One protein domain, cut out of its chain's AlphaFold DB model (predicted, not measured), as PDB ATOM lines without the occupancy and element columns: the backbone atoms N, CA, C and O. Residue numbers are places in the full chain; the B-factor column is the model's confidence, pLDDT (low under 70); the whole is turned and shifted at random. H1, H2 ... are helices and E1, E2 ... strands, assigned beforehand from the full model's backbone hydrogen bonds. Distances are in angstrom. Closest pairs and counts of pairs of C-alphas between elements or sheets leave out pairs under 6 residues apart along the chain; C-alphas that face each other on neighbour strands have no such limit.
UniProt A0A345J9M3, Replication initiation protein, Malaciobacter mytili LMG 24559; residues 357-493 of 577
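AT A GLANCE: This is residues 357 to 493 of the 577 residues of the protein "Replication initiation protein" of Malaciobacter mytili LMG 24559 (UniProt A0A345J9M3). One long helix, H3, runs past two groups of parts: H1 and H2 pack together at its first part, and a small, strongly twisted sheet of E1, E2 and E3 sits at its last part with H5 and the short H4. The hairpin of E2 and E3 reaches away from the helices, and residues 486 to 493 of H5 stick out. The printed part has 137 residues, with five named helices and three named strands in the order H1 H2 H3 H4 E1 E2 E3 H5; the sheet's order is E1 - E2 - E3, antiparallel, and the class is mixed, helices and strands. It is only just compact, close to loose, with a radius of gyration of the C-alphas of 16.7 A and spans of 51 by 41 by 29 A.

IN THESE COORDINATES: H1, residues 362 to 374, begins with C-alpha 362 at (57.390, 6.999, 83.798) and is 17.4 A long. H2 is residues 382 to 392, 15.4 A. H3 is residues 406 to 429, 34.4 A, and H4 is residues 431 to 436. E1 is residues 439 to 442, E2 residues 447 to 455, 25.2 A, and E3 residues 461 to 466, 15.7 A. H5, residues 478 to 493, is 23.2 A long and ends with C-alpha 493 at (69.126, 40.497, 87.178).

HOW THE PARTS SIT: H1 and H2 touch at a steep tilt of 52 degrees, opposite ways, closest at the C-alphas of Tyr 365 and Ala 386, 4.9 A. H1 touches H3 with residues 362 to 367 alone, about perpendicular at 89 degrees; the closest C-alphas, of Thr 363 and Ala 413, are 5.3 A apart. H3 and H5 touch at a steep tilt of 39 degrees, the same way, with the C-alphas of Glu 420 and Pro 478 closest at 5.0 A. The helix packing is mostly crossed. H4 is close to H3 but not clearly touching, the closest C-alphas, of Leu 427 and Phe 434, being 7.0 A apart. E1, E2 and E3 form a meander, each strand the antiparallel neighbour of the one before. In the hairpin E1 and E2, N 449 and O 440 are 2.8 A apart, within hydrogen-bond range; in the hairpin E2 and E3, N 466 and O 450 are 2.8 A apart, also within range. H3 and H5 are on one face of the sheet, an arrangement in two layers, helices over one face of a sheet. In H1, H2 and H4 every O i to N i+4 pair is within hydrogen-bond range; in H3 17 of 20 are, and in H5 11 of 12.

THE WHOLE: The two C-alphas farthest apart, of Leu 396 and Gly 459, are 55.8 A apart. The printed part has no cut. The links H2 to H3 and E3 to H5 are long. Mean pLDDT of the printed part is 77.9, and it is under 70 at residue 359 and residues 394 to 398, 426 to 437, 453 to 463 and 488 to 493.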
ATOM      1  N   LYS A 357      57.583   6.522  79.504       77.69
ATOM      2  CA  LYS A 357      58.831   7.095  78.973       77.69
ATOM      3  C   LYS A 357      59.694   5.964  78.410       77.69
ATOM      4  O   LYS A 357      59.901   4.943  79.055       77.69
ATOM      5  N   PHE A 358      60.109   6.100  77.148       76.88
ATOM      6  CA  PHE A 358      60.778   5.039  76.371       76.88
ATOM      7  C   PHE A 358      60.027   3.687  76.347       76.88
ATOM      8  O   PHE A 358      60.633   2.622  76.225       76.88
ATOM      9  N   GLY A 359      58.691   3.726  76.433       69.19
ATOM     10  CA  GLY A 359      57.837   2.535  76.413       69.19
ATOM     11  C   GLY A 359      57.814   1.733  77.720       69.19
ATOM     12  O   GLY A 359      57.480   0.550  77.676       69.19
ATOM     13  N   VAL A 360      58.187   2.357  78.841       79.25
ATOM     14  CA  VAL A 360      58.092   1.839  80.219       79.25
ATOM     15  C   VAL A 360      57.373   2.880  81.074       79.25
ATOM     16  O   VAL A 360      57.455   4.063  80.747       79.25
ATOM     17  N   ASP A 361      56.668   2.484  82.133       84.75
ATOM     18  CA  ASP A 361      56.085   3.423  83.098       84.75
ATOM     19  C   ASP A 361      57.066   4.546  83.516       84.75
ATOM     20  O   ASP A 361      58.248   4.307  83.779       84.75
ATOM     21  N   LYS A 362      56.585   5.795  83.532       84.06
ATOM     22  CA  LYS A 362      57.390   6.999  83.798       84.06
ATOM     23  C   LYS A 362      57.990   7.011  85.191       84.06
ATOM     24  O   LYS A 362      59.146   7.401  85.341       84.06
ATOM     25  N   THR A 363      57.214   6.590  86.179       86.69
ATOM     26  CA  THR A 363      57.636   6.538  87.573       86.69
ATOM     27  C   THR A 363      58.705   5.461  87.728       86.69
ATOM     28  O   THR A 363      59.770   5.722  88.283       86.69
ATOM     29  N   ALA A 364      58.510   4.293  87.111       89.12
ATOM     30  CA  ALA A 364      59.533   3.247  87.078       89.12
ATOM     31  C   ALA A 364      60.821   3.691  86.357       89.12
ATOM     32  O   ALA A 364      61.928   3.413  86.823       89.12
ATOM     33  N   TYR A 365      60.691   4.409  85.237       92.12
ATOM     34  CA  TYR A 365      61.832   4.944  84.497       92.12
ATOM     35  C   TYR A 365      62.591   6.015  85.291       92.12
ATOM     36  O   TYR A 365      63.822   6.001  85.295       92.12
ATOM     37  N   TYR A 366      61.881   6.914  85.981       92.44
ATOM     38  CA  TYR A 366      62.497   7.926  86.840       92.44
ATOM     39  C   TYR A 366      63.373   7.268  87.907       92.44
ATOM     40  O   TYR A 366      64.558   7.587  87.988       92.44
ATOM     41  N   ILE A 367      62.823   6.299  88.649       91.25
ATOM     42  CA  ILE A 367      63.540   5.583  89.714       91.25
ATOM     43  C   ILE A 367      64.773   4.876  89.140       91.25
ATOM     44  O   ILE A 367      65.884   5.073  89.628       91.25
ATOM     45  N   ALA A 368      64.614   4.130  88.042       92.12
ATOM     46  CA  ALA A 368      65.736   3.461  87.385       92.12
ATOM     47  C   ALA A 368      66.828   4.450  86.945       92.12
ATOM     48  O   ALA A 368      68.012   4.160  87.082       92.12
ATOM     49  N   SER A 369      66.442   5.624  86.435       93.06
ATOM     50  CA  SER A 369      67.372   6.680  86.021       93.06
ATOM     51  C   SER A 369      68.140   7.264  87.211       93.06
ATOM     52  O   SER A 369      69.348   7.485  87.094       93.06
ATOM     53  N   ARG A 370      67.480   7.459  88.367       93.56
ATOM     54  CA  ARG A 370      68.136   7.890  89.616       93.56
ATOM     55  C   ARG A 370      69.216   6.903  90.023       93.56
ATOM     56  O   ARG A 370      70.381   7.281  90.131       93.56
ATOM     57  N   LEU A 371      68.822   5.641  90.160       90.69
ATOM     58  CA  LEU A 371      69.697   4.568  90.615       90.69
ATOM     59  C   LEU A 371      70.871   4.373  89.648       90.69
ATOM     60  O   LEU A 371      72.020   4.329  90.068       90.69
ATOM     61  N   PHE A 372      70.611   4.390  88.339       91.94
ATOM     62  CA  PHE A 372      71.636   4.177  87.317       91.94
ATOM     63  C   PHE A 372      72.682   5.297  87.239       91.94
ATOM     64  O   PHE A 372      73.863   5.023  87.043       91.94
ATOM     65  N   TYR A 373      72.265   6.566  87.303       89.31
ATOM     66  CA  TYR A 373      73.164   7.696  87.022       89.31
ATOM     67  C   TYR A 373      73.694   8.411  88.265       89.31
ATOM     68  O   TYR A 373      74.717   9.095  88.168       89.31
ATOM     69  N   PHE A 374      72.993   8.312  89.393       88.88
ATOM     70  CA  PHE A 374      73.232   9.158  90.565       88.88
ATOM     71  C   PHE A 374      73.498   8.367  91.847       88.88
ATOM     72  O   PHE A 374      73.807   8.977  92.867       88.88
ATOM     73  N   THR A 375      73.474   7.034  91.784       84.56
ATOM     74  CA  THR A 375      73.867   6.162  92.898       84.56
ATOM     75  C   THR A 375      75.025   5.249  92.494       84.56
ATOM     76  O   THR A 375      75.465   5.247  91.344       84.56
ATOM     77  N   ASN A 376      75.530   4.469  93.450       79.62
ATOM     78  CA  ASN A 376      76.593   3.490  93.211       79.62
ATOM     79  C   ASN A 376      76.059   2.114  92.766       79.62
ATOM     80  O   ASN A 376      76.820   1.142  92.743       79.62
ATOM     81  N   GLU A 377      74.766   1.997  92.441       77.81
ATOM     82  CA  GLU A 377      74.186   0.738  91.976       77.81
ATOM     83  C   GLU A 377      74.751   0.317  90.609       77.81
ATOM     84  O   GLU A 377      74.809   1.085  89.647       77.81
ATOM     85  N   LYS A 378      75.159  -0.953  90.504       81.81
ATOM     86  CA  LYS A 378      75.641  -1.539  89.248       81.81
ATOM     87  C   LYS A 378      74.460  -2.043  88.430       81.81
ATOM     88  O   LYS A 378      74.021  -3.179  88.597       81.81
ATOM     89  N   ILE A 379      73.950  -1.190  87.550       85.94
ATOM     90  CA  ILE A 379      72.848  -1.521  86.646       85.94
ATOM     91  C   ILE A 379      73.394  -1.604  85.218       85.94
ATOM     92  O   ILE A 379      73.856  -0.611  84.667       85.94
ATOM     93  N   ASP A 380      73.304  -2.776  84.588       79.00
ATOM     94  CA  ASP A 380      73.851  -2.987  83.236       79.00
ATOM     95  C   ASP A 380      72.952  -2.417  82.129       79.00
ATOM     96  O   ASP A 380      73.414  -2.000  81.066       79.00
ATOM     97  N   ASN A 381      71.634  -2.412  82.354       87.62
ATOM     98  CA  ASN A 381      70.650  -1.984  81.364       87.62
ATOM     99  C   ASN A 381      69.524  -1.180  82.015       87.62
ATOM    100  O   ASN A 381      68.599  -1.750  82.593       87.62
ATOM    101  N   LEU A 382      69.567   0.140  81.832       86.69
ATOM    102  CA  LEU A 382      68.580   1.081  82.359       86.69
ATOM    103  C   LEU A 382      67.131   0.712  81.992       86.69
ATOM    104  O   LEU A 382      66.266   0.672  82.860       86.69
ATOM    105  N   LEU A 383      66.850   0.408  80.719       85.44
ATOM    106  CA  LEU A 383      65.484   0.090  80.274       85.44
ATOM    107  C   LEU A 383      65.022  -1.287  80.758       85.44
ATOM    108  O   LEU A 383      63.841  -1.480  81.046       85.44
ATOM    109  N   GLY A 384      65.941  -2.252  80.834       83.25
ATOM    110  CA  GLY A 384      65.669  -3.565  81.417       83.25
ATOM    111  C   GLY A 384      65.319  -3.454  82.900       83.25
ATOM    112  O   GLY A 384      64.347  -4.060  83.348       83.25
ATOM    113  N   PHE A 385      66.063  -2.620  83.626       90.12
ATOM    114  CA  PHE A 385      65.855  -2.370  85.045       90.12
ATOM    115  C   PHE A 385      64.579  -1.566  85.322       90.12
ATOM    116  O   PHE A 385      63.794  -1.952  86.180       90.12
ATOM    117  N   ALA A 386      64.274  -0.546  84.516       89.00
ATOM    118  CA  ALA A 386      63.006   0.182  84.607       89.00
ATOM    119  C   ALA A 386      61.788  -0.754  84.474       89.00
ATOM    120  O   ALA A 386      60.840  -0.655  85.247       89.00
ATOM    121  N   LYS A 387      61.832  -1.734  83.560       86.12
ATOM    122  CA  LYS A 387      60.774  -2.759  83.435       86.12
ATOM    123  C   LYS A 387      60.702  -3.711  84.625       86.12
ATOM    124  O   LYS A 387      59.651  -4.296  84.876       86.12
ATOM    125  N   HIS A 388      61.820  -3.941  85.312       87.00
ATOM    126  CA  HIS A 388      61.821  -4.713  86.549       87.00
ATOM    127  C   HIS A 388      61.095  -3.935  87.652       87.00
ATOM    128  O   HIS A 388      60.146  -4.465  88.224       87.00
ATOM    129  N   ILE A 389      61.444  -2.660  87.849       88.00
ATOM    130  CA  ILE A 389      60.781  -1.764  88.810       88.00
ATOM    131  C   ILE A 389      59.276  -1.663  88.525       88.00
ATOM    132  O   ILE A 389      58.464  -1.847  89.429       88.00
ATOM    133  N   GLU A 390      58.886  -1.478  87.263       87.69
ATOM    134  CA  GLU A 390      57.478  -1.425  86.843       87.69
ATOM    135  C   GLU A 390      56.685  -2.668  87.291       87.69
ATOM    136  O   GLU A 390      55.549  -2.557  87.749       87.69
ATOM    137  N   LYS A 391      57.288  -3.864  87.234       84.19
ATOM    138  CA  LYS A 391      56.644  -5.102  87.706       84.19
ATOM    139  C   LYS A 391      56.511  -5.157  89.228       84.19
ATOM    140  O   LYS A 391      55.522  -5.701  89.716       84.19
ATOM    141  N   THR A 392      57.468  -4.587  89.962       83.50
ATOM    142  CA  THR A 392      57.432  -4.538  91.436       83.50
ATOM    143  C   THR A 392      56.343  -3.614  91.979       83.50
ATOM    144  O   THR A 392      55.926  -3.758  93.121       83.50
ATOM    145  N   PHE A 393      55.784  -2.714  91.167       80.06
ATOM    146  CA  PHE A 393      54.664  -1.881  91.611       80.06
ATOM    147  C   PHE A 393      53.404  -2.669  91.985       80.06
ATOM    148  O   PHE A 393      52.588  -2.134  92.732       80.06
ATOM    149  N   ASN A 394      53.261  -3.898  91.478       68.50
ATOM    150  CA  ASN A 394      52.128  -4.785  91.739       68.50
ATOM    151  C   ASN A 394      52.457  -5.917  92.730       68.50
ATOM    152  O   ASN A 394      51.592  -6.754  92.985       68.50
ATOM    153  N   SER A 395      53.688  -6.000  93.250       66.25
ATOM    154  CA  SER A 395      54.043  -7.020  94.243       66.25
ATOM    155  C   SER A 395      53.554  -6.620  95.633       66.25
ATOM    156  O   SER A 395      53.604  -5.449  95.998       66.25
ATOM    157  N   LEU A 396      53.125  -7.607  96.425       56.47
ATOM    158  CA  LEU A 396      52.798  -7.432  97.848       56.47
ATOM    159  C   LEU A 396      54.053  -7.290  98.730       56.47
ATOM    160  O   LEU A 396      53.939  -6.997  99.918       56.47
ATOM    161  N   ASP A 397      55.234  -7.505  98.149       58.97
ATOM    162  CA  ASP A 397      56.514  -7.453  98.842       58.97
ATOM    163  C   ASP A 397      56.962  -6.013  99.112       58.97
ATOM    164  O   ASP A 397      56.803  -5.110  98.284       58.97
ATOM    165  N   ILE A 398      57.581  -5.811 100.277       68.44
ATOM    166  CA  ILE A 398      58.228  -4.551 100.641       68.44
ATOM    167  C   ILE A 398      59.548  -4.464  99.869       68.44
ATOM    168  O   ILE A 398      60.536  -5.100 100.231       68.44
ATOM    169  N   VAL A 399      59.557  -3.678  98.793       75.44
ATOM    170  CA  VAL A 399      60.744  -3.460  97.956       75.44
ATOM    171  C   VAL A 399      61.424  -2.146  98.339       75.44
ATOM    172  O   VAL A 399      60.766  -1.109  98.472       75.44
ATOM    173  N   LEU A 400      62.745  -2.200  98.507       81.38
ATOM    174  CA  LEU A 400      63.594  -1.090  98.932       81.38
ATOM    175  C   LEU A 400      64.746  -0.910  97.938       81.38
ATOM    176  O   LEU A 400      65.434  -1.874  97.612       81.38
ATOM    177  N   TYR A 401      64.945   0.325  97.478       83.44
ATOM    178  CA  TYR A 401      66.035   0.717  96.584       83.44
ATOM    179  C   TYR A 401      66.764   1.912  97.183       83.44
ATOM    180  O   TYR A 401      66.107   2.867  97.601       83.44
ATOM    181  N   ASP A 402      68.095   1.849  97.234       83.31
ATOM    182  CA  ASP A 402      68.953   2.898  97.807       83.31
ATOM    183  C   ASP A 402      68.442   3.451  99.158       83.31
ATOM    184  O   ASP A 402      68.294   4.652  99.367       83.31
ATOM    185  N   GLY A 403      68.074   2.551 100.079       80.31
ATOM    186  CA  GLY A 403      67.607   2.931 101.420       80.31
ATOM    187  C   GLY A 403      66.166   3.450 101.506       80.31
ATOM    188  O   GLY A 403      65.717   3.758 102.607       80.31
ATOM    189  N   LYS A 404      65.432   3.521 100.389       86.00
ATOM    190  CA  LYS A 404      64.096   4.124 100.298       86.00
ATOM    191  C   LYS A 404      63.051   3.133  99.780       86.00
ATOM    192  O   LYS A 404      63.307   2.365  98.845       86.00
ATOM    193  N   TYR A 405      61.859   3.126 100.379       85.50
ATOM    194  CA  TYR A 405      60.788   2.217  99.966       85.50
ATOM    195  C   TYR A 405      60.200   2.621  98.616       85.50
ATOM    196  O   TYR A 405      60.116   3.799  98.265       85.50
ATOM    197  N   ILE A 406      59.711   1.631  97.866       83.19
ATOM    198  CA  ILE A 406      59.151   1.849  96.526       83.19
ATOM    199  C   ILE A 406      58.002   2.872  96.496       83.19
ATOM    200  O   ILE A 406      57.853   3.597  95.517       83.19
ATOM    201  N   ASN A 407      57.213   2.976  97.570       81.94
ATOM    202  CA  ASN A 407      56.131   3.959  97.667       81.94
ATOM    203  C   ASN A 407      56.659   5.386  97.852       81.94
ATOM    204  O   ASN A 407      56.176   6.301  97.199       81.94
ATOM    205  N   GLU A 408      57.707   5.574  98.652       85.19
ATOM    206  CA  GLU A 408      58.339   6.888  98.802       85.19
ATOM    207  C   GLU A 408      59.023   7.320  97.492       85.19
ATOM    208  O   GLU A 408      59.110   8.509  97.169       85.19
ATOM    209  N   TRP A 409      59.560   6.354  96.740       89.81
ATOM    210  CA  TRP A 409      60.104   6.580  95.403       89.81
ATOM    211  C   TRP A 409      59.020   7.014  94.413       89.81
ATOM    212  O   TRP A 409      59.269   7.919  93.618       89.81
ATOM    213  N   LYS A 410      57.824   6.414  94.479       84.81
ATOM    214  CA  LYS A 410      56.669   6.824  93.665       84.81
ATOM    215  C   LYS A 410      56.265   8.271  93.945       84.81
ATOM    216  O   LYS A 410      56.176   9.052  93.005       84.81
ATOM    217  N   ASP A 411      56.127   8.643  95.217       84.50
ATOM    218  CA  ASP A 411      55.725  10.004  95.602       84.50
ATOM    219  C   ASP A 411      56.712  11.076  95.107       84.50
ATOM    220  O   ASP A 411      56.319  12.182  94.725       84.50
ATOM    221  N   GLU A 412      58.012  10.773  95.113       87.25
ATOM    222  CA  GLU A 412      59.032  11.664  94.553       87.25
ATOM    223  C   GLU A 412      58.973  11.712  93.024       87.25
ATOM    224  O   GLU A 412      59.033  12.793  92.432       87.25
ATOM    225  N   ALA A 413      58.855  10.547  92.389       87.88
ATOM    226  CA  ALA A 413      58.820  10.425  90.941       87.88
ATOM    227  C   ALA A 413      57.635  11.181  90.336       87.88
ATOM    228  O   ALA A 413      57.812  11.868  89.334       87.88
ATOM    229  N   ASP A 414      56.460  11.113  90.961       82.75
ATOM    230  CA  ASP A 414      55.262  11.792  90.474       82.75
ATOM    231  C   ASP A 414      55.468  13.318  90.446       82.75
ATOM    232  O   ASP A 414      55.244  13.959  89.416       82.75
ATOM    233  N   LYS A 415      56.032  13.895  91.518       85.00
ATOM    234  CA  LYS A 415      56.395  15.326  91.572       85.00
ATOM    235  C   LYS A 415      57.455  15.693  90.534       85.00
ATOM    236  O   LYS A 415      57.379  16.743  89.896       85.00
ATOM    237  N   ALA A 416      58.461  14.840  90.358       86.81
ATOM    238  CA  ALA A 416      59.522  15.065  89.387       86.81
ATOM    239  C   ALA A 416      59.007  15.006  87.939       86.81
ATOM    240  O   ALA A 416      59.437  15.797  87.102       86.81
ATOM    241  N   VAL A 417      58.072  14.104  87.639       83.44
ATOM    242  CA  VAL A 417      57.441  13.975  86.318       83.44
ATOM    243  C   VAL A 417      56.580  15.197  85.990       83.44
ATOM    244  O   VAL A 417      56.571  15.635  84.837       83.44
ATOM    245  N   GLU A 418      55.885  15.773  86.973       80.69
ATOM    246  CA  GLU A 418      55.172  17.044  86.797       80.69
ATOM    247  C   GLU A 418      56.144  18.198  86.514       80.69
ATOM    248  O   GLU A 418      55.994  18.898  85.509       80.69
ATOM    249  N   ALA A 419      57.194  18.330  87.329       81.50
ATOM    250  CA  ALA A 419      58.240  19.338  87.152       81.50
ATOM    251  C   ALA A 419      58.980  19.209  85.806       81.50
ATOM    252  O   ALA A 419      59.367  20.207  85.201       81.50
ATOM    253  N   GLU A 420      59.161  17.992  85.291       84.12
ATOM    254  CA  GLU A 420      59.782  17.742  83.987       84.12
ATOM    255  C   GLU A 420      59.011  18.386  82.834       84.12
ATOM    256  O   GLU A 420      59.622  18.946  81.921       84.12
ATOM    257  N   ALA A 421      57.679  18.326  82.865       76.62
ATOM    258  CA  ALA A 421      56.863  18.921  81.816       76.62
ATOM    259  C   ALA A 421      57.028  20.449  81.775       76.62
ATOM    260  O   ALA A 421      57.114  21.036  80.695       76.62
ATOM    261  N   GLU A 422      57.106  21.080  82.947       76.19
ATOM    262  CA  GLU A 422      57.346  22.516  83.080       76.19
ATOM    263  C   GLU A 422      58.770  22.901  82.663       76.19
ATOM    264  O   GLU A 422      58.957  23.839  81.886       76.19
ATOM    265  N   LEU A 423      59.767  22.129  83.098       80.25
ATOM    266  CA  LEU A 423      61.170  22.310  82.734       80.25
ATOM    267  C   LEU A 423      61.371  22.313  81.219       80.25
ATOM    268  O   LEU A 423      61.988  23.230  80.679       80.25
ATOM    269  N   ILE A 424      60.841  21.298  80.530       77.69
ATOM    270  CA  ILE A 424      60.966  21.179  79.074       77.69
ATOM    271  C   ILE A 424      60.333  22.391  78.395       77.69
ATOM    272  O   ILE A 424      60.951  22.982  77.513       77.69
ATOM    273  N   LYS A 425      59.147  22.811  78.847       72.88
ATOM    274  CA  LYS A 425      58.467  23.987  78.303       72.88
ATOM    275  C   LYS A 425      59.313  25.258  78.447       72.88
ATOM    276  O   LYS A 425      59.482  25.984  77.474       72.88
ATOM    277  N   ILE A 426      59.895  25.502  79.625       67.81
ATOM    278  CA  ILE A 426      60.760  26.670  79.870       67.81
ATOM    279  C   ILE A 426      61.993  26.650  78.961       67.81
ATOM    280  O   ILE A 426      62.371  27.685  78.406       67.81
ATOM    281  N   LEU A 427      62.618  25.482  78.792       65.69
ATOM    282  CA  LEU A 427      63.782  25.324  77.924       65.69
ATOM    283  C   LEU A 427      63.434  25.529  76.447       65.69
ATOM    284  O   LEU A 427      64.210  26.155  75.731       65.69
ATOM    285  N   GLU A 428      62.283  25.036  75.988       66.25
ATOM    286  CA  GLU A 428      61.816  25.210  74.609       66.25
ATOM    287  C   GLU A 428      61.482  26.672  74.299       66.25
ATOM    288  O   GLU A 428      61.951  27.202  73.287       66.25
ATOM    289  N   ASP A 429      60.747  27.340  75.194       56.59
ATOM    290  CA  ASP A 429      60.366  28.749  75.048       56.59
ATOM    291  C   ASP A 429      61.602  29.674  75.001       56.59
ATOM    292  O   ASP A 429      61.573  30.714  74.345       56.59
ATOM    293  N   ASN A 430      62.719  29.271  75.625       56.59
ATOM    294  CA  ASN A 430      63.948  30.069  75.747       56.59
ATOM    295  C   ASN A 430      65.186  29.376  75.143       56.59
ATOM    296  O   ASN A 430      66.324  29.640  75.539       56.59
ATOM    297  N   ASN A 431      64.986  28.496  74.160       53.41
ATOM    298  CA  ASN A 431      66.006  27.578  73.631       53.41
ATOM    299  C   ASN A 431      67.340  28.263  73.265       53.41
ATOM    300  O   ASN A 431      68.426  27.755  73.541       53.41
ATOM    301  N   ARG A 432      67.281  29.472  72.693       52.47
ATOM    302  CA  ARG A 432      68.476  30.228  72.289       52.47
ATOM    303  C   ARG A 432      69.384  30.598  73.471       52.47
ATOM    304  O   ARG A 432      70.602  30.551  73.309       52.47
ATOM    305  N   LEU A 433      68.810  30.950  74.623       58.66
ATOM    306  CA  LEU A 433      69.548  31.331  75.832       58.66
ATOM    307  C   LEU A 433      70.319  30.132  76.393       58.66
ATOM    308  O   LEU A 433      71.520  30.211  76.655       58.66
ATOM    309  N   PHE A 434      69.639  28.996  76.525       65.50
ATOM    310  CA  PHE A 434      70.230  27.790  77.095       65.50
ATOM    311  C   PHE A 434      71.285  27.172  76.171       65.50
ATOM    312  O   PHE A 434      72.352  26.796  76.656       65.50
ATOM    313  N   ILE A 435      71.084  27.210  74.845       64.81
ATOM    314  CA  ILE A 435      72.114  26.826  73.865       64.81
ATOM    315  C   ILE A 435      73.395  27.654  74.046       64.81
ATOM    316  O   ILE A 435      74.487  27.089  74.034       64.81
ATOM    317  N   GLN A 436      73.292  28.974  74.237       64.44
ATOM    318  CA  GLN A 436      74.470  29.835  74.429       64.44
ATOM    319  C   GLN A 436      75.250  29.497  75.702       64.44
ATOM    320  O   GLN A 436      76.472  29.611  75.720       64.44
ATOM    321  N   LYS A 437      74.555  29.051  76.750       66.62
ATOM    322  CA  LYS A 437      75.171  28.608  78.007       66.62
ATOM    323  C   LYS A 437      75.626  27.143  77.973       66.62
ATOM    324  O   LYS A 437      76.144  26.642  78.971       66.62
ATOM    325  N   GLY A 438      75.429  26.454  76.847       76.94
ATOM    326  CA  GLY A 438      75.697  25.026  76.708       76.94
ATOM    327  C   GLY A 438      74.797  24.160  77.590       76.94
ATOM    328  O   GLY A 438      75.178  23.044  77.908       76.94
ATOM    329  N   ILE A 439      73.642  24.664  78.025       83.12
ATOM    330  CA  ILE A 439      72.690  23.929  78.860       83.12
ATOM    331  C   ILE A 439      71.709  23.212  77.938       83.12
ATOM    332  O   ILE A 439      71.037  23.842  77.124       83.12
ATOM    333  N   GLU A 440      71.607  21.895  78.079       86.81
ATOM    334  CA  GLU A 440      70.633  21.078  77.358       86.81
ATOM    335  C   GLU A 440      69.908  20.133  78.315       86.81
ATOM    336  O   GLU A 440      70.445  19.742  79.350       86.81
ATOM    337  N   TYR A 441      68.671  19.772  77.986       88.38
ATOM    338  CA  TYR A 441      67.938  18.752  78.725       88.38
ATOM    339  C   TYR A 441      68.338  17.360  78.236       88.38
ATOM    340  O   TYR A 441      68.235  17.050  77.048       88.38
ATOM    341  N   ASP A 442      68.784  16.512  79.159       87.12
ATOM    342  CA  ASP A 442      69.121  15.122  78.885       87.12
ATOM    343  C   ASP A 442      67.904  14.235  79.163       87.12
ATOM    344  O   ASP A 442      67.557  13.960  80.313       87.12
ATOM    345  N   GLU A 443      67.260  13.749  78.099       84.94
ATOM    346  CA  GLU A 443      66.054  12.921  78.211       84.94
ATOM    347  C   GLU A 443      66.284  11.609  78.983       84.94
ATOM    348  O   GLU A 443      65.345  11.086  79.590       84.94
ATOM    349  N   LYS A 444      67.511  11.057  78.972       87.75
ATOM    350  CA  LYS A 444      67.819   9.802  79.672       87.75
ATOM    351  C   LYS A 444      67.971  10.035  81.168       87.75
ATOM    352  O   LYS A 444      67.456   9.243  81.963       87.75
ATOM    353  N   ARG A 445      68.663  11.118  81.527       89.62
ATOM    354  CA  ARG A 445      68.917  11.545  82.908       89.62
ATOM    355  C   ARG A 445      67.781  12.369  83.499       89.62
ATOM    356  O   ARG A 445      67.807  12.608  84.692       89.62
ATOM    357  N   MET A 446      66.789  12.789  82.718       90.75
ATOM    358  CA  MET A 446      65.654  13.593  83.190       90.75
ATOM    359  C   MET A 446      66.086  14.853  83.959       90.75
ATOM    360  O   MET A 446      65.483  15.225  84.958       90.75
ATOM    361  N   CYS A 447      67.153  15.510  83.517       92.69
ATOM    362  CA  CYS A 447      67.636  16.750  84.115       92.69
ATOM    363  C   CYS A 447      68.399  17.565  83.075       92.69
ATOM    364  O   CYS A 447      68.762  17.056  82.011       92.69
ATOM    365  N   ILE A 448      68.653  18.833  83.377       91.25
ATOM    366  CA  ILE A 448      69.564  19.632  82.558       91.25
ATOM    367  C   ILE A 448      71.020  19.246  82.824       91.25
ATOM    368  O   ILE A 448      71.405  18.865  83.932       91.25
ATOM    369  N   VAL A 449      71.829  19.354  81.782       91.31
ATOM    370  CA  VAL A 449      73.263  19.077  81.781       91.31
ATOM    371  C   VAL A 449      73.992  20.172  81.017       91.31
ATOM    372  O   VAL A 449      73.392  20.889  80.215       91.31
ATOM    373  N   GLN A 450      75.295  20.296  81.252       89.19
ATOM    374  CA  GLN A 450      76.150  21.206  80.505       89.19
ATOM    375  C   GLN A 450      76.938  20.437  79.443       89.19
ATOM    376  O   GLN A 450      77.585  19.430  79.737       89.19
ATOM    377  N   LYS A 451      76.888  20.916  78.204       82.31
ATOM    378  CA  LYS A 451      77.609  20.373  77.061       82.31
ATOM    379  C   LYS A 451      78.876  21.183  76.827       82.31
ATOM    380  O   LYS A 451      78.815  22.351  76.454       82.31
ATOM    381  N   GLU A 452      80.024  20.544  77.008       73.25
ATOM    382  CA  GLU A 452      81.325  21.109  76.648       73.25
ATOM    383  C   GLU A 452      81.756  20.528  75.292       73.25
ATOM    384  O   GLU A 452      81.702  19.312  75.078       73.25
ATOM    385  N   ILE A 453      82.156  21.390  74.355       63.25
ATOM    386  CA  ILE A 453      82.773  20.968  73.090       63.25
ATOM    387  C   ILE A 453      84.271  20.851  73.346       63.25
ATOM    388  O   ILE A 453      84.930  21.850  73.621       63.25
ATOM    389  N   ILE A 454      84.798  19.635  73.254       59.62
ATOM    390  CA  ILE A 454      86.227  19.360  73.377       59.62
ATOM    391  C   ILE A 454      86.756  19.065  71.973       59.62
ATOM    392  O   ILE A 454      86.148  18.308  71.212       59.62
ATOM    393  N   GLN A 455      87.877  19.684  71.612       45.47
ATOM    394  CA  GLN A 455      88.652  19.247  70.456       45.47
ATOM    395  C   GLN A 455      89.444  18.013  70.880       45.47
ATOM    396  O   GLN A 455      90.287  18.101  71.772       45.47
ATOM    397  N   ASN A 456      89.148  16.861  70.283       49.84
ATOM    398  CA  ASN A 456      90.009  15.693  70.452       49.84
ATOM    399  C   ASN A 456      91.337  15.924  69.710       49.84
ATOM    400  O   ASN A 456      91.398  16.764  68.811       49.84
ATOM    401  N   GLU A 457      92.378  15.152  70.041       48.75
ATOM    402  CA  GLU A 457      93.727  15.245  69.441       48.75
ATOM    403  C   GLU A 457      93.733  15.116  67.898       48.75
ATOM    404  O   GLU A 457      94.682  15.526  67.240       48.75
ATOM    405  N   GLU A 458      92.636  14.628  67.312       46.44
ATOM    406  CA  GLU A 458      92.417  14.466  65.868       46.44
ATOM    407  C   GLU A 458      91.614  15.615  65.213       46.44
ATOM    408  O   GLU A 458      91.236  15.530  64.046       46.44
ATOM    409  N   GLY A 459      91.286  16.688  65.944       46.41
ATOM    410  CA  GLY A 459      90.540  17.839  65.408       46.41
ATOM    411  C   GLY A 459      89.041  17.597  65.170       46.41
ATOM    412  O   GLY A 459      88.346  18.476  64.658       46.41
ATOM    413  N   VAL A 460      88.507  16.438  65.573       39.25
ATOM    414  CA  VAL A 460      87.066  16.141  65.545       39.25
ATOM    415  C   VAL A 460      86.402  16.682  66.824       39.25
ATOM    416  O   VAL A 460      86.824  16.315  67.925       39.25
ATOM    417  N   PRO A 461      85.365  17.538  66.729       46.53
ATOM    418  CA  PRO A 461      84.663  18.048  67.902       46.53
ATOM    419  C   PRO A 461      83.868  16.925  68.581       46.53
ATOM    420  O   PRO A 461      82.889  16.418  68.029       46.53
ATOM    421  N   ALA A 462      84.269  16.556  69.796       51.81
ATOM    422  CA  ALA A 462      83.538  15.631  70.651       51.81
ATOM    423  C   ALA A 462      82.801  16.410  71.746       51.81
ATOM    424  O   ALA A 462      83.372  17.256  72.431       51.81
ATOM    425  N   SER A 463      81.509  16.137  71.923       61.03
ATOM    426  CA  SER A 463      80.722  16.747  72.996       61.03
ATOM    427  C   SER A 463      80.791  15.900  74.263       61.03
ATOM    428  O   SER A 463      80.359  14.745  74.248       61.03
ATOM    429  N   LYS A 464      81.268  16.480  75.366       76.69
ATOM    430  CA  LYS A 464      81.239  15.853  76.689       76.69
ATOM    431  C   LYS A 464      80.071  16.417  77.494       76.69
ATOM    432  O   LYS A 464      79.907  17.630  77.597       76.69
ATOM    433  N   ILE A 465      79.259  15.525  78.056       81.12
ATOM    434  CA  ILE A 465      78.148  15.885  78.943       81.12
ATOM    435  C   ILE A 465      78.678  15.960  80.375       81.12
ATOM    436  O   ILE A 465      79.255  14.991  80.876       81.12
ATOM    437  N   LYS A 466      78.458  17.092  81.041       86.25
ATOM    438  CA  LYS A 466      78.847  17.347  82.428       86.25
ATOM    439  C   LYS A 466      77.611  17.618  83.278       86.25
ATOM    440  O   LYS A 466      76.737  18.397  82.901       86.25
ATOM    441  N   ILE A 467      77.547  16.973  84.440       88.94
ATOM    442  CA  ILE A 467      76.472  17.206  85.408       88.94
ATOM    443  C   ILE A 467      76.735  18.535  86.115       88.94
ATOM    444  O   ILE A 467      77.833  18.771  86.623       88.94
ATOM    445  N   ILE A 468      75.721  19.397  86.139       89.56
ATOM    446  CA  ILE A 468      75.808  20.721  86.749       89.56
ATOM    447  C   ILE A 468      75.823  20.552  88.269       89.56
ATOM    448  O   ILE A 468      74.984  19.861  88.842       89.56
ATOM    449  N   THR A 469      76.799  21.175  88.924       87.25
ATOM    450  CA  THR A 469      76.932  21.170  90.385       87.25
ATOM    451  C   THR A 469      77.087  22.612  90.843       87.25
ATOM    452  O   THR A 469      77.974  23.317  90.361       87.25
ATOM    453  N   THR A 470      76.194  23.067  91.719       83.94
ATOM    454  CA  THR A 470      76.272  24.383  92.363       83.94
ATOM    455  C   THR A 470      76.994  24.257  93.705       83.94
ATOM    456  O   THR A 470      77.346  23.159  94.131       83.94
ATOM    457  N   SER A 471      77.210  25.375  94.401       80.44
ATOM    458  CA  SER A 471      77.738  25.354  95.773       80.44
ATOM    459  C   SER A 471      76.805  24.653  96.765       80.44
ATOM    460  O   SER A 471      77.256  24.222  97.820       80.44
ATOM    461  N   ASN A 472      75.512  24.565  96.437       80.56
ATOM    462  CA  ASN A 472      74.462  24.188  97.378       80.56
ATOM    463  C   ASN A 472      73.846  22.822  97.053       80.56
ATOM    464  O   ASN A 472      73.346  22.153  97.950       80.56
ATOM    465  N   TYR A 473      73.844  22.414  95.781       86.88
ATOM    466  CA  TYR A 473      73.228  21.164  95.338       86.88
ATOM    467  C   TYR A 473      73.764  20.716  93.975       86.88
ATOM    468  O   TYR A 473      74.351  21.483  93.206       86.88
ATOM    469  N   ARG A 474      73.525  19.447  93.651       90.19
ATOM    470  CA  ARG A 474      73.789  18.876  92.332       90.19
ATOM    471  C   ARG A 474      72.498  18.865  91.521       90.19
ATOM    472  O   ARG A 474      71.441  18.529  92.042       90.19
ATOM    473  N   VAL A 475      72.572  19.236  90.245       91.38
ATOM    474  CA  VAL A 475      71.420  19.148  89.347       91.38
ATOM    475  C   VAL A 475      71.299  17.716  88.874       91.38
ATOM    476  O   VAL A 475      72.061  17.250  88.028       91.38
ATOM    477  N   GLU A 476      70.356  17.008  89.466       90.94
ATOM    478  CA  GLU A 476      70.198  15.584  89.231       90.94
ATOM    479  C   GLU A 476      68.828  15.243  88.670       90.94
ATOM    480  O   GLU A 476      68.734  14.345  87.841       90.94
ATOM    481  N   ASN A 477      67.782  15.987  89.012       89.94
ATOM    482  CA  ASN A 477      66.398  15.689  88.637       89.94
ATOM    483  C   ASN A 477      65.684  16.934  88.060       89.94
ATOM    484  O   ASN A 477      66.264  18.028  88.033       89.94
ATOM    485  N   PRO A 478      64.429  16.812  87.592       89.12
ATOM    486  CA  PRO A 478      63.693  17.937  87.018       89.12
ATOM    487  C   PRO A 478      63.482  19.106  87.984       89.12
ATOM    488  O   PRO A 478      63.557  20.264  87.581       89.12
ATOM    489  N   ILE A 479      63.283  18.820  89.273       89.12
ATOM    490  CA  ILE A 479      63.040  19.836  90.306       89.12
ATOM    491  C   ILE A 479      64.301  20.680  90.526       89.12
ATOM    492  O   ILE A 479      64.268  21.903  90.411       89.12
ATOM    493  N   THR A 480      65.443  20.036  90.768       88.88
ATOM    494  CA  THR A 480      66.746  20.716  90.908       88.88
ATOM    495  C   THR A 480      67.168  21.435  89.626       88.88
ATOM    496  O   THR A 480      67.825  22.472  89.691       88.88
ATOM    497  N   SER A 481      66.730  20.952  88.459       87.50
ATOM    498  CA  SER A 481      66.916  21.646  87.178       87.50
ATOM    499  C   SER A 481      66.139  22.965  87.117       87.50
ATOM    500  O   SER A 481      66.700  23.980  86.711       87.50
ATOM    501  N   LEU A 482      64.872  22.975  87.548       82.31
ATOM    502  CA  LEU A 482      64.060  24.195  87.626       82.31
ATOM    503  C   LEU A 482      64.636  25.206  88.622       82.31
ATOM    504  O   LEU A 482      64.691  26.396  88.316       82.31
ATOM    505  N   ILE A 483      65.112  24.738  89.782       83.44
ATOM    506  CA  ILE A 483      65.784  25.592  90.775       83.44
ATOM    507  C   ILE A 483      67.016  26.254  90.149       83.44
ATOM    508  O   ILE A 483      67.178  27.466  90.255       83.44
ATOM    509  N   TYR A 484      67.838  25.490  89.428       83.81
ATOM    510  CA  TYR A 484      69.026  26.030  88.770       83.81
ATOM    511  C   TYR A 484      68.694  27.037  87.668       83.81
ATOM    512  O   TYR A 484      69.350  28.071  87.559       83.81
ATOM    513  N   ILE A 485      67.660  26.775  86.864       78.88
ATOM    514  CA  ILE A 485      67.192  27.737  85.859       78.88
ATOM    515  C   ILE A 485      66.732  29.029  86.528       78.88
ATOM    516  O   ILE A 485      67.109  30.105  86.074       78.88
ATOM    517  N   LYS A 486      65.980  28.928  87.627       73.69
ATOM    518  CA  LYS A 486      65.544  30.090  88.398       73.69
ATOM    519  C   LYS A 486      66.736  30.894  88.925       73.69
ATOM    520  O   LYS A 486      66.782  32.106  88.745       73.69
ATOM    521  N   GLU A 487      67.740  30.229  89.493       73.25
ATOM    522  CA  GLU A 487      68.972  30.882  89.952       73.25
ATOM    523  C   GLU A 487      69.744  31.551  88.807       73.25
ATOM    524  O   GLU A 487      70.291  32.636  88.991       73.25
ATOM    525  N   LEU A 488      69.788  30.938  87.622       67.56
ATOM    526  CA  LEU A 488      70.387  31.555  86.438       67.56
ATOM    527  C   LEU A 488      69.637  32.821  86.020       67.56
ATOM    528  O   LEU A 488      70.282  33.831  85.751       67.56
ATOM    529  N   THR A 489      68.304  32.782  86.003       57.06
ATOM    530  CA  THR A 489      67.482  33.952  85.670       57.06
ATOM    531  C   THR A 489      67.564  35.048  86.733       57.06
ATOM    532  O   THR A 489      67.534  36.229  86.395       57.06
ATOM    533  N   ASP A 490      67.724  34.678  88.007       54.75
ATOM    534  CA  ASP A 490      67.856  35.620  89.121       54.75
ATOM    535  C   ASP A 490      69.256  36.270  89.147       54.75
ATOM    536  O   ASP A 490      69.374  37.467  89.407       54.75
ATOM    537  N   ARG A 491      70.319  35.523  88.798       53.44
ATOM    538  CA  ARG A 491      71.693  36.048  88.644       53.44
ATOM    539  C   ARG A 491      71.858  36.974  87.436       53.44
ATOM    540  O   ARG A 491      72.714  37.850  87.461       53.44
ATOM    541  N   GLU A 492      71.042  36.821  86.393       48.62
ATOM    542  CA  GLU A 492      71.007  37.737  85.238       48.62
ATOM    543  C   GLU A 492      70.241  39.046  85.511       48.62
ATOM    544  O   GLU A 492      70.131  39.906  84.636       48.62
ATOM    545  N   GLY A 493      69.761  39.254  86.742       44.66
ATOM    546  CA  GLY A 493      69.126  40.497  87.178       44.66
ATOM    547  C   GLY A 493      70.021  41.748  87.175       44.66
ATOM    548  O   GLY A 493      69.479  42.838  87.350       44.66
TER     549      GLY A 493